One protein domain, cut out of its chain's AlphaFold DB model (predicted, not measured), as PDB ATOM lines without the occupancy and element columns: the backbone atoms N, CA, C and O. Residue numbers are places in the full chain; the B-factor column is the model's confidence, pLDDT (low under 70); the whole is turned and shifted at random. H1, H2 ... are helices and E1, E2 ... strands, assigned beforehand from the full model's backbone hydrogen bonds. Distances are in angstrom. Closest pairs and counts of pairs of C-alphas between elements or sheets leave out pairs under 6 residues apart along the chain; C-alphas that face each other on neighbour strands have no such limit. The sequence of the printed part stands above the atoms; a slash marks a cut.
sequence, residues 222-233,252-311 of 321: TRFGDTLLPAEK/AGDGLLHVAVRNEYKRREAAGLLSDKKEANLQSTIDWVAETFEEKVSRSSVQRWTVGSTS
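Overview. This is residues 222 to 233 and 252 to 311 of the 321 residues of an uncharacterized protein of Citreimonas salinaria (UniProt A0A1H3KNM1). Three helices set at wide angles to each other make a small body, in which the short H3 packs on both longer helices, H1 and H2, while a little hairpin of two strands, E1 and E2, lies off at one end of the long axis. H1 and H2 meet more loosely than either meets H3. The printed part has 72 residues, with the named elements in the order E1, E2, H1, H2, H3; the two strands are antiparallel and the class is mostly helix. The whole is compact, with a radius of gyration of the C-alphas of 11.8 A, yet elongated, with spans of 37 by 24 by 21 A.

Along the chain. Find C-alpha 222 at (146.839, 100.416, 181.553); there strand E1 begins, and it covers residues 222 to 224. Strand E2, residues 227 to 230, follows and measures 9.7 A from first to last C-alpha. Beyond the cut, look for C-alpha 257 at (157.986, 102.475, 185.859), where helix H1, residues 257 to 270, starts its 20.0 A. Helix H2, residues 278 to 292, is the longest at 20.7 A. Helix H3, residues 299 to 306, spans 10.6 A and ends at C-alpha 306, at (167.562, 96.037, 189.661).

Arrangement. Start at the hairpin of E1 and E2, whose directions differ by 157 degrees; N 222 and O 229 are 2.8 A apart and N 227 and O 224 are 3.0 A apart, both within hydrogen-bond range. From E2 look toward H1: their closest C-alphas, those of Thr 227 and Ala 260, are 7.2 A apart. The closest C-alphas of E1 and H2, those of Phe 224 and Thr 292, are also 7.2 A apart. E1 and E2 are both apart from H3. H1 touches H3, closest at the C-alphas of Arg 262 and Thr 306, 5.7 A, at a steep tilt of 64 degrees, the same way. H2 touches H3 with its residues 282 to 286 alone, about perpendicular at 84 degrees; their closest C-alphas, of Leu 282 and Val 302, are 6.7 A apart. H1 and H2 only just touch, with 3 pairs of C-alphas within 8 A, made by residues 261 to 265 of H1 and 285 to 289 of H2; the closest C-alphas, of Tyr 265 and Thr 285, are 7.5 A apart. H1 and H2 stand at a steep tilt of 53 degrees and run opposite ways. In H1, H2 and H3 every O i to N i+4 pair is within hydrogen-bond range.

Size, cuts and confidence. The two C-alphas farthest apart, those of Glu 232 and Asp 276, are 37.7 A apart. Residues 234 to 251 are not printed, and C-alphas 233 and 252 stand 17.4 A apart across this cut. Of the links that are printed whole, E1 to E2 is tight, and H1 to H2 and H2 to H3 are short. The mean pLDDT of the printed part is 80.8; look for values under 70 at residues 222 to 224, 226 to 229, 232 to 233, 252 to 255 and 308 to 311.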
ATOM      1  N   THR A 222     146.265 101.079 182.724       67.69
ATOM      2  CA  THR A 222     146.839 100.416 181.553       67.69
ATOM      3  C   THR A 222     147.497  99.111 181.992       67.69
ATOM      4  O   THR A 222     148.341  99.097 182.893       67.69
ATOM      5  N   ARG A 223     147.100  97.992 181.378       66.06
ATOM      6  CA  ARG A 223     147.662  96.664 181.664       66.06
ATOM      7  C   ARG A 223     148.910  96.418 180.815       66.06
ATOM      8  O   ARG A 223     148.823  96.369 179.593       66.06
ATOM      9  N   PHE A 224     150.038  96.174 181.475       60.59
ATOM     10  CA  PHE A 224     151.316  95.799 180.872       60.59
ATOM     11  C   PHE A 224     151.691  94.385 181.336       60.59
ATOM     12  O   PHE A 224     152.052  94.171 182.496       60.59
ATOM     13  N   GLY A 225     151.549  93.395 180.450       72.31
ATOM     14  CA  GLY A 225     151.653  91.981 180.830       72.31
ATOM     15  C   GLY A 225     150.602  91.629 181.887       72.31
ATOM     16  O   GLY A 225     149.408  91.786 181.642       72.31
ATOM     17  N   ASP A 226     151.042  91.212 183.074       52.34
ATOM     18  CA  ASP A 226     150.172  90.931 184.228       52.34
ATOM     19  C   ASP A 226     150.213  92.027 185.311       52.34
ATOM     20  O   ASP A 226     149.632  91.871 186.380       52.34
ATOM     21  N   THR A 227     150.857  93.166 185.032       47.66
ATOM     22  CA  THR A 227     150.816  94.357 185.895       47.66
ATOM     23  C   THR A 227     149.743  95.327 185.403       47.66
ATOM     24  O   THR A 227     149.762  95.736 184.244       47.66
ATOM     25  N   LEU A 228     148.837  95.753 186.285       63.94
ATOM     26  CA  LEU A 228     147.963  96.904 186.041       63.94
ATOM     27  C   LEU A 228     148.632  98.161 186.611       63.94
ATOM     28  O   LEU A 228     148.878  98.228 187.815       63.94
ATOM     29  N   LEU A 229     148.930  99.149 185.765       67.12
ATOM     30  CA  LEU A 229     149.377 100.466 186.220       67.12
ATOM     31  C   LEU A 229     148.175 101.422 186.253       67.12
ATOM     32  O   LEU A 229     147.554 101.617 185.206       67.12
ATOM     33  N   PRO A 230     147.823 102.019 187.409       72.81
ATOM     34  CA  PRO A 230     146.720 102.973 187.493       72.81
ATOM     35  C   PRO A 230     147.016 104.208 186.630       72.81
ATOM     36  O   PRO A 230     148.139 104.718 186.627       72.81
ATOM     37  N   ALA A 231     146.011 104.666 185.880       70.31
ATOM     38  CA  ALA A 231     146.136 105.771 184.929       70.31
ATOM     39  C   ALA A 231     146.307 107.119 185.646       70.31
ATOM     40  O   ALA A 231     147.085 107.971 185.216       70.31
ATOM     41  N   GLU A 232     145.630 107.276 186.783       65.94
ATOM     42  CA  GLU A 232     145.810 108.394 187.701       65.94
ATOM     43  C   GLU A 232     146.520 107.943 188.981       65.94
ATOM     44  O   GLU A 232     146.501 106.772 189.371       65.94
ATOM     45  N   LYS A 233     147.150 108.889 189.683       57.22
ATOM     46  CA  LYS A 233     147.653 108.619 191.034       57.22
ATOM     47  C   LYS A 233     146.458 108.559 191.972       57.22
ATOM     48  O   LYS A 233     145.931 109.611 192.319       57.22
ATOM     49  N   ALA A 252     163.746 110.966 184.025       52.97
ATOM     50  CA  ALA A 252     163.100 109.979 183.158       52.97
ATOM     51  C   ALA A 252     162.953 108.643 183.919       52.97
ATOM     52  O   ALA A 252     163.909 108.200 184.567       52.97
ATOM     53  N   GLY A 253     161.756 108.050 183.891       55.56
ATOM     54  CA  GLY A 253     161.384 106.886 184.703       55.56
ATOM     55  C   GLY A 253     161.136 107.130 186.206       55.56
ATOM     56  O   GLY A 253     161.035 106.161 186.961       55.56
ATOM     57  N   ASP A 254     161.042 108.379 186.679       57.06
ATOM     58  CA  ASP A 254     160.755 108.710 188.089       57.06
ATOM     59  C   ASP A 254     159.242 108.631 188.389       57.06
ATOM     60  O   ASP A 254     158.499 109.613 188.337       57.06
ATOM     61  N   GLY A 255     158.767 107.410 188.641       68.81
ATOM     62  CA  GLY A 255     157.352 107.080 188.809       68.81
ATOM     63  C   GLY A 255     157.141 105.581 189.030       68.81
ATOM     64  O   GLY A 255     158.030 104.902 189.542       68.81
ATOM     65  N   LEU A 256     155.987 105.040 188.626       75.44
ATOM     66  CA  LEU A 256     155.686 103.605 188.770       75.44
ATOM     67  C   LEU A 256     156.542 102.698 187.864       75.44
ATOM     68  O   LEU A 256     156.692 101.518 188.175       75.44
ATOM     69  N   LEU A 257     157.158 103.239 186.803       82.75
ATOM     70  CA  LEU A 257     157.986 102.475 185.859       82.75
ATOM     71  C   LEU A 257     159.077 101.656 186.565       82.75
ATOM     72  O   LEU A 257     159.236 100.472 186.282       82.75
ATOM     73  N   HIS A 258     159.772 102.233 187.552       85.38
ATOM     74  CA  HIS A 258     160.822 101.510 188.280       85.38
ATOM     75  C   HIS A 258     160.309 100.283 189.055       85.38
ATOM     76  O   HIS A 258     161.066  99.335 189.273       85.38
ATOM     77  N   VAL A 259     159.034 100.289 189.462       82.12
ATOM     78  CA  VAL A 259     158.374  99.161 190.135       82.12
ATOM     79  C   VAL A 259     158.057  98.071 189.115       82.12
ATOM     80  O   VAL A 259     158.392  96.913 189.347       82.12
ATOM     81  N   ALA A 260     157.504  98.441 187.954       85.06
ATOM     82  CA  ALA A 260     157.237  97.507 186.860       85.06
ATOM     83  C   ALA A 260     158.526  96.816 186.374       85.06
ATOM     84  O   ALA A 260     158.571  95.591 186.297       85.06
ATOM     85  N   VAL A 261     159.606  97.580 186.153       90.12
ATOM     86  CA  VAL A 261     160.927  97.038 185.776       90.12
ATOM     87  C   VAL A 261     161.474  96.085 186.838       90.12
ATOM     88  O   VAL A 261     161.941  94.997 186.506       90.12
ATOM     89  N   ARG A 262     161.408  96.460 188.120       88.38
ATOM     90  CA  ARG A 262     161.876  95.608 189.222       88.38
ATOM     91  C   ARG A 262     161.079  94.305 189.324       88.38
ATOM     92  O   ARG A 262     161.677  93.258 189.563       88.38
ATOM     93  N   ASN A 263     159.763  94.364 189.142       86.38
ATOM     94  CA  ASN A 263     158.892  93.195 189.226       86.38
ATOM     95  C   ASN A 263     159.107  92.247 188.037       86.38
ATOM     96  O   ASN A 263     159.255  91.045 188.248       86.38
ATOM     97  N   GLU A 264     159.219  92.769 186.812       90.31
ATOM     98  CA  GLU A 264     159.550  91.964 185.628       90.31
ATOM     99  C   GLU A 264     160.942  91.327 185.741       90.31
ATOM    100  O   GLU A 264     161.104  90.143 185.444       90.31
ATOM    101  N   TYR A 265     161.944  92.067 186.229       90.62
ATOM    102  CA  TYR A 265     163.288  91.525 186.441       90.62
ATOM    103  C   TYR A 265     163.269  90.350 187.429       90.62
ATOM    104  O   TYR A 265     163.810  89.289 187.129       90.62
ATOM    105  N   LYS A 266     162.559  90.495 188.560       87.19
ATOM    106  CA  LYS A 266     162.344  89.407 189.529       87.19
ATOM    107  C   LYS A 266     161.552  88.231 188.955       87.19
ATOM    108  O   LYS A 266     161.828  87.088 189.307       87.19
ATOM    109  N   ARG A 267     160.588  88.476 188.060       90.12
ATOM    110  CA  ARG A 267     159.845  87.411 187.367       90.12
ATOM    111  C   ARG A 267     160.762  86.611 186.439       90.12
ATOM    112  O   ARG A 267     160.695  85.385 186.442       90.12
ATOM    113  N   ARG A 268     161.647  87.277 185.684       89.62
ATOM    114  CA  ARG A 268     162.673  86.614 184.854       89.62
ATOM    115  C   ARG A 268     163.694  85.859 185.705       89.62
ATOM    116  O   ARG A 268     164.074  84.755 185.334       89.62
ATOM    117  N   GLU A 269     164.089  86.421 186.844       89.06
ATOM    118  CA  GLU A 269     164.995  85.803 187.821       89.06
ATOM    119  C   GLU A 269     164.412  84.496 188.381       89.06
ATOM    120  O   GLU A 269     165.025  83.441 188.238       89.06
ATOM    121  N   ALA A 270     163.184  84.536 188.909       84.50
ATOM    122  CA  ALA A 270     162.486  83.363 189.442       84.50
ATOM    123  C   ALA A 270     162.162  82.297 188.375       84.50
ATOM    124  O   ALA A 270     162.066  81.116 188.695       84.50
ATOM    125  N   ALA A 271     162.007  82.700 187.108       85.69
ATOM    126  CA  ALA A 271     161.770  81.795 185.983       85.69
ATOM    127  C   ALA A 271     163.056  81.242 185.331       85.69
ATOM    128  O   ALA A 271     162.958  80.508 184.349       85.69
ATOM    129  N   GLY A 272     164.252  81.608 185.815       88.75
ATOM    130  CA  GLY A 272     165.526  81.188 185.209       88.75
ATOM    131  C   GLY A 272     165.791  81.778 183.815       88.75
ATOM    132  O   GLY A 272     166.572  81.222 183.050       88.75
ATOM    133  N   LEU A 273     165.136  82.892 183.467       87.94
ATOM    134  CA  LEU A 273     165.216  83.554 182.155       87.94
ATOM    135  C   LEU A 273     166.276  84.669 182.092       87.94
ATOM    136  O   LEU A 273     166.400  85.350 181.074       87.94
ATOM    137  N   LEU A 274     167.023  84.894 183.178       89.38
ATOM    138  CA  LEU A 274     168.183  85.785 183.194       89.38
ATOM    139  C   LEU A 274     169.448  85.012 182.802       89.38
ATOM    140  O   LEU A 274     169.700  83.930 183.318       89.38
ATOM    141  N   SER A 275     170.271  85.596 181.931       89.88
ATOM    142  CA  SER A 275     171.579  85.036 181.566       89.88
ATOM    143  C   SER A 275     172.635  85.287 182.650       89.88
ATOM    144  O   SER A 275     172.493  86.198 183.469       89.88
ATOM    145  N   ASP A 276     173.758  84.570 182.613       88.12
ATOM    146  CA  ASP A 276     174.893  84.820 183.522       88.12
ATOM    147  C   ASP A 276     175.525  86.209 183.305       88.12
ATOM    148  O   ASP A 276     176.144  86.805 184.193       88.12
ATOM    149  N   LYS A 277     175.373  86.761 182.094       90.69
ATOM    150  CA  LYS A 277     175.955  88.044 181.701       90.69
ATOM    151  C   LYS A 277     175.047  89.181 182.154       90.69
ATOM    152  O   LYS A 277     174.151  89.612 181.432       90.69
ATOM    153  N   LYS A 278     175.356  89.743 183.328       86.81
ATOM    154  CA  LYS A 278     174.660  90.909 183.914       86.81
ATOM    155  C   LYS A 278     174.455  92.062 182.920       86.81
ATOM    156  O   LYS A 278     173.413  92.704 182.959       86.81
ATOM    157  N   GLU A 279     175.394  92.275 181.998       89.31
ATOM    158  CA  GLU A 279     175.266  93.262 180.915       89.31
ATOM    159  C   GLU A 279     174.118  92.947 179.940       89.31
ATOM    160  O   GLU A 279     173.299  93.817 179.658       89.31
ATOM    161  N   ALA A 280     174.008  91.699 179.477       89.94
ATOM    162  CA  ALA A 280     172.933  91.268 178.583       89.94
ATOM    163  C   ALA A 280     171.564  91.341 179.279       89.94
ATOM    164  O   ALA A 280     170.580  91.738 178.661       89.94
ATOM    165  N   ASN A 281     171.509  91.055 180.585       92.50
ATOM    166  CA  ASN A 281     170.288  91.215 181.380       92.50
ATOM    167  C   ASN A 281     169.876  92.689 181.503       92.50
ATOM    168  O   ASN A 281     168.686  92.994 181.440       92.50
ATOM    169  N   LEU A 282     170.835  93.609 181.676       93.31
ATOM    170  CA  LEU A 282     170.556  95.047 181.685       93.31
ATOM    171  C   LEU A 282     170.068  95.519 180.311       93.31
ATOM    172  O   LEU A 282     169.042  96.190 180.259       93.31
ATOM    173  N   GLN A 283     170.731  95.125 179.219       93.56
ATOM    174  CA  GLN A 283     170.318  95.507 177.865       93.56
ATOM    175  C   GLN A 283     168.926  94.956 177.520       93.56
ATOM    176  O   GLN A 283     168.035  95.743 177.232       93.56
ATOM    177  N   SER A 284     168.675  93.658 177.729       93.62
ATOM    178  CA  SER A 284     167.352  93.032 177.545       93.62
ATOM    179  C   SER A 284     166.240  93.667 178.399       93.62
ATOM    180  O   SER A 284     165.059  93.587 178.055       93.62
ATOM    181  N   THR A 285     166.596  94.315 179.514       93.50
ATOM    182  CA  THR A 285     165.648  95.087 180.331       93.50
ATOM    183  C   THR A 285     165.424  96.498 179.770       93.50
ATOM    184  O   THR A 285     164.298  96.981 179.818       93.50
ATOM    185  N   ILE A 286     166.448  97.154 179.210       94.69
ATOM    186  CA  ILE A 286     166.309  98.436 178.489       94.69
ATOM    187  C   ILE A 286     165.448  98.241 177.233       94.69
ATOM    188  O   ILE A 286     164.499  98.995 177.030       94.69
ATOM    189  N   ASP A 287     165.745  97.209 176.440       94.50
ATOM    190  CA  ASP A 287     165.034  96.876 175.203       94.50
ATOM    191  C   ASP A 287     163.553  96.597 175.492       94.50
ATOM    192  O   ASP A 287     162.674  97.198 174.881       94.50
ATOM    193  N   TRP A 288     163.272  95.776 176.512       94.38
ATOM    194  CA  TRP A 288     161.907  95.492 176.958       94.38
ATOM    195  C   TRP A 288     161.156  96.739 177.446       94.38
ATOM    196  O   TRP A 288     159.952  96.841 177.223       94.38
ATOM    197  N   VAL A 289     161.828  97.701 178.093       93.31
ATOM    198  CA  VAL A 289     161.176  98.959 178.497       93.31
ATOM    199  C   VAL A 289     160.845  99.830 177.285       93.31
ATOM    200  O   VAL A 289     159.745 100.377 177.224       93.31
ATOM    201  N   ALA A 290     161.752  99.911 176.309       92.12
ATOM    202  CA  ALA A 290     161.519 100.639 175.066       92.12
ATOM    203  C   ALA A 290     160.407  99.998 174.211       92.12
ATOM    204  O   ALA A 290     159.661 100.721 173.559       92.12
ATOM    205  N   GLU A 291     160.265  98.671 174.244       89.94
ATOM    206  CA  GLU A 291     159.184  97.922 173.585       89.94
ATOM    207  C   GLU A 291     157.837  98.043 174.324       89.94
ATOM    208  O   GLU A 291     156.798  98.208 173.694       89.94
ATOM    209  N   THR A 292     157.838  97.969 175.660       88.75
ATOM    210  CA  THR A 292     156.604  97.833 176.466       88.75
ATOM    211  C   THR A 292     155.995  99.168 176.895       88.75
ATOM    212  O   THR A 292     154.786  99.242 177.099       88.75
ATOM    213  N   PHE A 293     156.810 100.213 177.061       83.75
ATOM    214  CA  PHE A 293     156.373 101.526 177.560       83.75
ATOM    215  C   PHE A 293     156.733 102.687 176.621       83.75
ATOM    216  O   PHE A 293     156.500 103.837 176.978       83.75
ATOM    217  N   GLU A 294     157.363 102.408 175.474       85.81
ATOM    218  CA  GLU A 294     157.901 103.399 174.520       85.81
ATOM    219  C   GLU A 294     158.943 104.383 175.128       85.81
ATOM    220  O   GLU A 294     159.447 105.289 174.457       85.81
ATOM    221  N   GLU A 295     159.350 104.182 176.391       84.44
ATOM    222  CA  GLU A 295     160.295 105.034 177.121       84.44
ATOM    223  C   GLU A 295     161.764 104.626 176.901       84.44
ATOM    224  O   GLU A 295     162.187 103.500 177.169       84.44
ATOM    225  N   LYS A 296     162.604 105.594 176.517       88.62
ATOM    226  CA  LYS A 296     164.061 105.412 176.415       88.62
ATOM    227  C   LYS A 296     164.744 105.619 177.768       88.62
ATOM    228  O   LYS A 296     165.213 106.713 178.088       88.62
ATOM    229  N   VAL A 297     164.818 104.553 178.562       89.94
ATOM    230  CA  VAL A 297     165.506 104.546 179.864       89.94
ATOM    231  C   VAL A 297     167.023 104.381 179.729       89.94
ATOM    232  O   VAL A 297     167.520 103.666 178.863       89.94
ATOM    233  N   SER A 298     167.790 105.028 180.613       91.44
ATOM    234  CA  SER A 298     169.247 104.869 180.638       91.44
ATOM    235  C   SER A 298     169.669 103.596 181.382       91.44
ATOM    236  O   SER A 298     169.042 103.184 182.364       91.44
ATOM    237  N   ARG A 299     170.813 103.020 180.990       90.50
ATOM    238  CA  ARG A 299     171.443 101.885 181.689       90.50
ATOM    239  C   ARG A 299     171.626 102.134 183.191       90.50
ATOM    240  O   ARG A 299     171.386 101.236 183.992       90.50
ATOM    241  N   SER A 300     172.004 103.351 183.587       88.06
ATOM    242  CA  SER A 300     172.211 103.720 184.996       88.06
ATOM    243  C   SER A 300     170.908 103.906 185.788       88.06
ATOM    244  O   SER A 300     170.933 103.823 187.019       88.06
ATOM    245  N   SER A 301     169.768 104.107 185.115       89.38
ATOM    246  CA  SER A 301     168.437 103.980 185.724       89.38
ATOM    247  C   SER A 301     168.079 102.509 185.935       89.38
ATOM    248  O   SER A 301     167.823 102.112 187.068       89.38
ATOM    249  N   VAL A 302     168.159 101.675 184.890       90.56
ATOM    250  CA  VAL A 302     167.812 100.243 184.978       90.56
ATOM    251  C   VAL A 302     168.661  99.515 186.023       90.56
ATOM    252  O   VAL A 302     168.113  98.831 186.883       90.56
ATOM    253  N   GLN A 303     169.978  99.743 186.040       89.88
ATOM    254  CA  GLN A 303     170.881  99.191 187.054       89.88
ATOM    255  C   GLN A 303     170.486  99.616 188.480       89.88
ATOM    256  O   GLN A 303     170.487  98.797 189.393       89.88
ATOM    257  N   ARG A 304     170.092 100.880 188.694       86.62
ATOM    258  CA  ARG A 304     169.627 101.375 190.003       86.62
ATOM    259  C   ARG A 304     168.338 100.688 190.460       86.62
ATOM    260  O   ARG A 304     168.133 100.518 191.660       86.62
ATOM    261  N   TRP A 305     167.468 100.313 189.527       89.06
ATOM    262  CA  TRP A 305     166.190  99.669 189.827       89.06
ATOM    263  C   TRP A 305     166.347  98.171 190.140       89.06
ATOM    264  O   TRP A 305     165.648  97.666 191.024       89.06
ATOM    265  N   THR A 306     167.299  97.484 189.499       85.56
ATOM    266  CA  THR A 306     167.562  96.037 189.661       85.56
ATOM    267  C   THR A 306     168.599  95.687 190.741       85.56
ATOM    268  O   THR A 306     168.665  94.533 191.175       85.56
ATOM    269  N   VAL A 307     169.367  96.662 191.250       73.25
ATOM    270  CA  VAL A 307     170.189  96.489 192.464       73.25
ATOM    271  C   VAL A 307     169.310  96.013 193.630       73.25
ATOM    272  O   VAL A 307     168.325  96.658 193.997       73.25
ATOM    273  N   GLY A 308     169.683  94.858 194.191       61.00
ATOM    274  CA  GLY A 308     168.943  94.128 195.226       61.00
ATOM    275  C   GLY A 308     168.568  92.692 194.831       61.00
ATOM    276  O   GLY A 308     168.405  91.864 195.717       61.00
ATOM    277  N   SER A 309     168.485  92.387 193.531       54.41
ATOM    278  CA  SER A 309     168.270  91.020 193.013       54.41
ATOM    279  C   SER A 309     169.589  90.241 192.855       54.41
ATOM    280  O   SER A 309     169.768  89.147 193.381       54.41
ATOM    281  N   THR A 310     170.589  90.865 192.224       49.69
ATOM    282  CA  THR A 310     171.833  90.224 191.746       49.69
ATOM    283  C   THR A 310     172.842  89.777 192.822       49.69
ATOM    284  O   THR A 310     173.978  89.430 192.482       49.69
ATOM    285  N   SER A 311     172.471  89.784 194.104       46.97
ATOM    286  CA  SER A 311     173.307  89.317 195.221       46.97
ATOM    287  C   SER A 311     173.358  87.788 195.335       46.97
ATOM    288  O   SER A 311     174.407  87.257 195.692       46.97
TER     289      SER A 311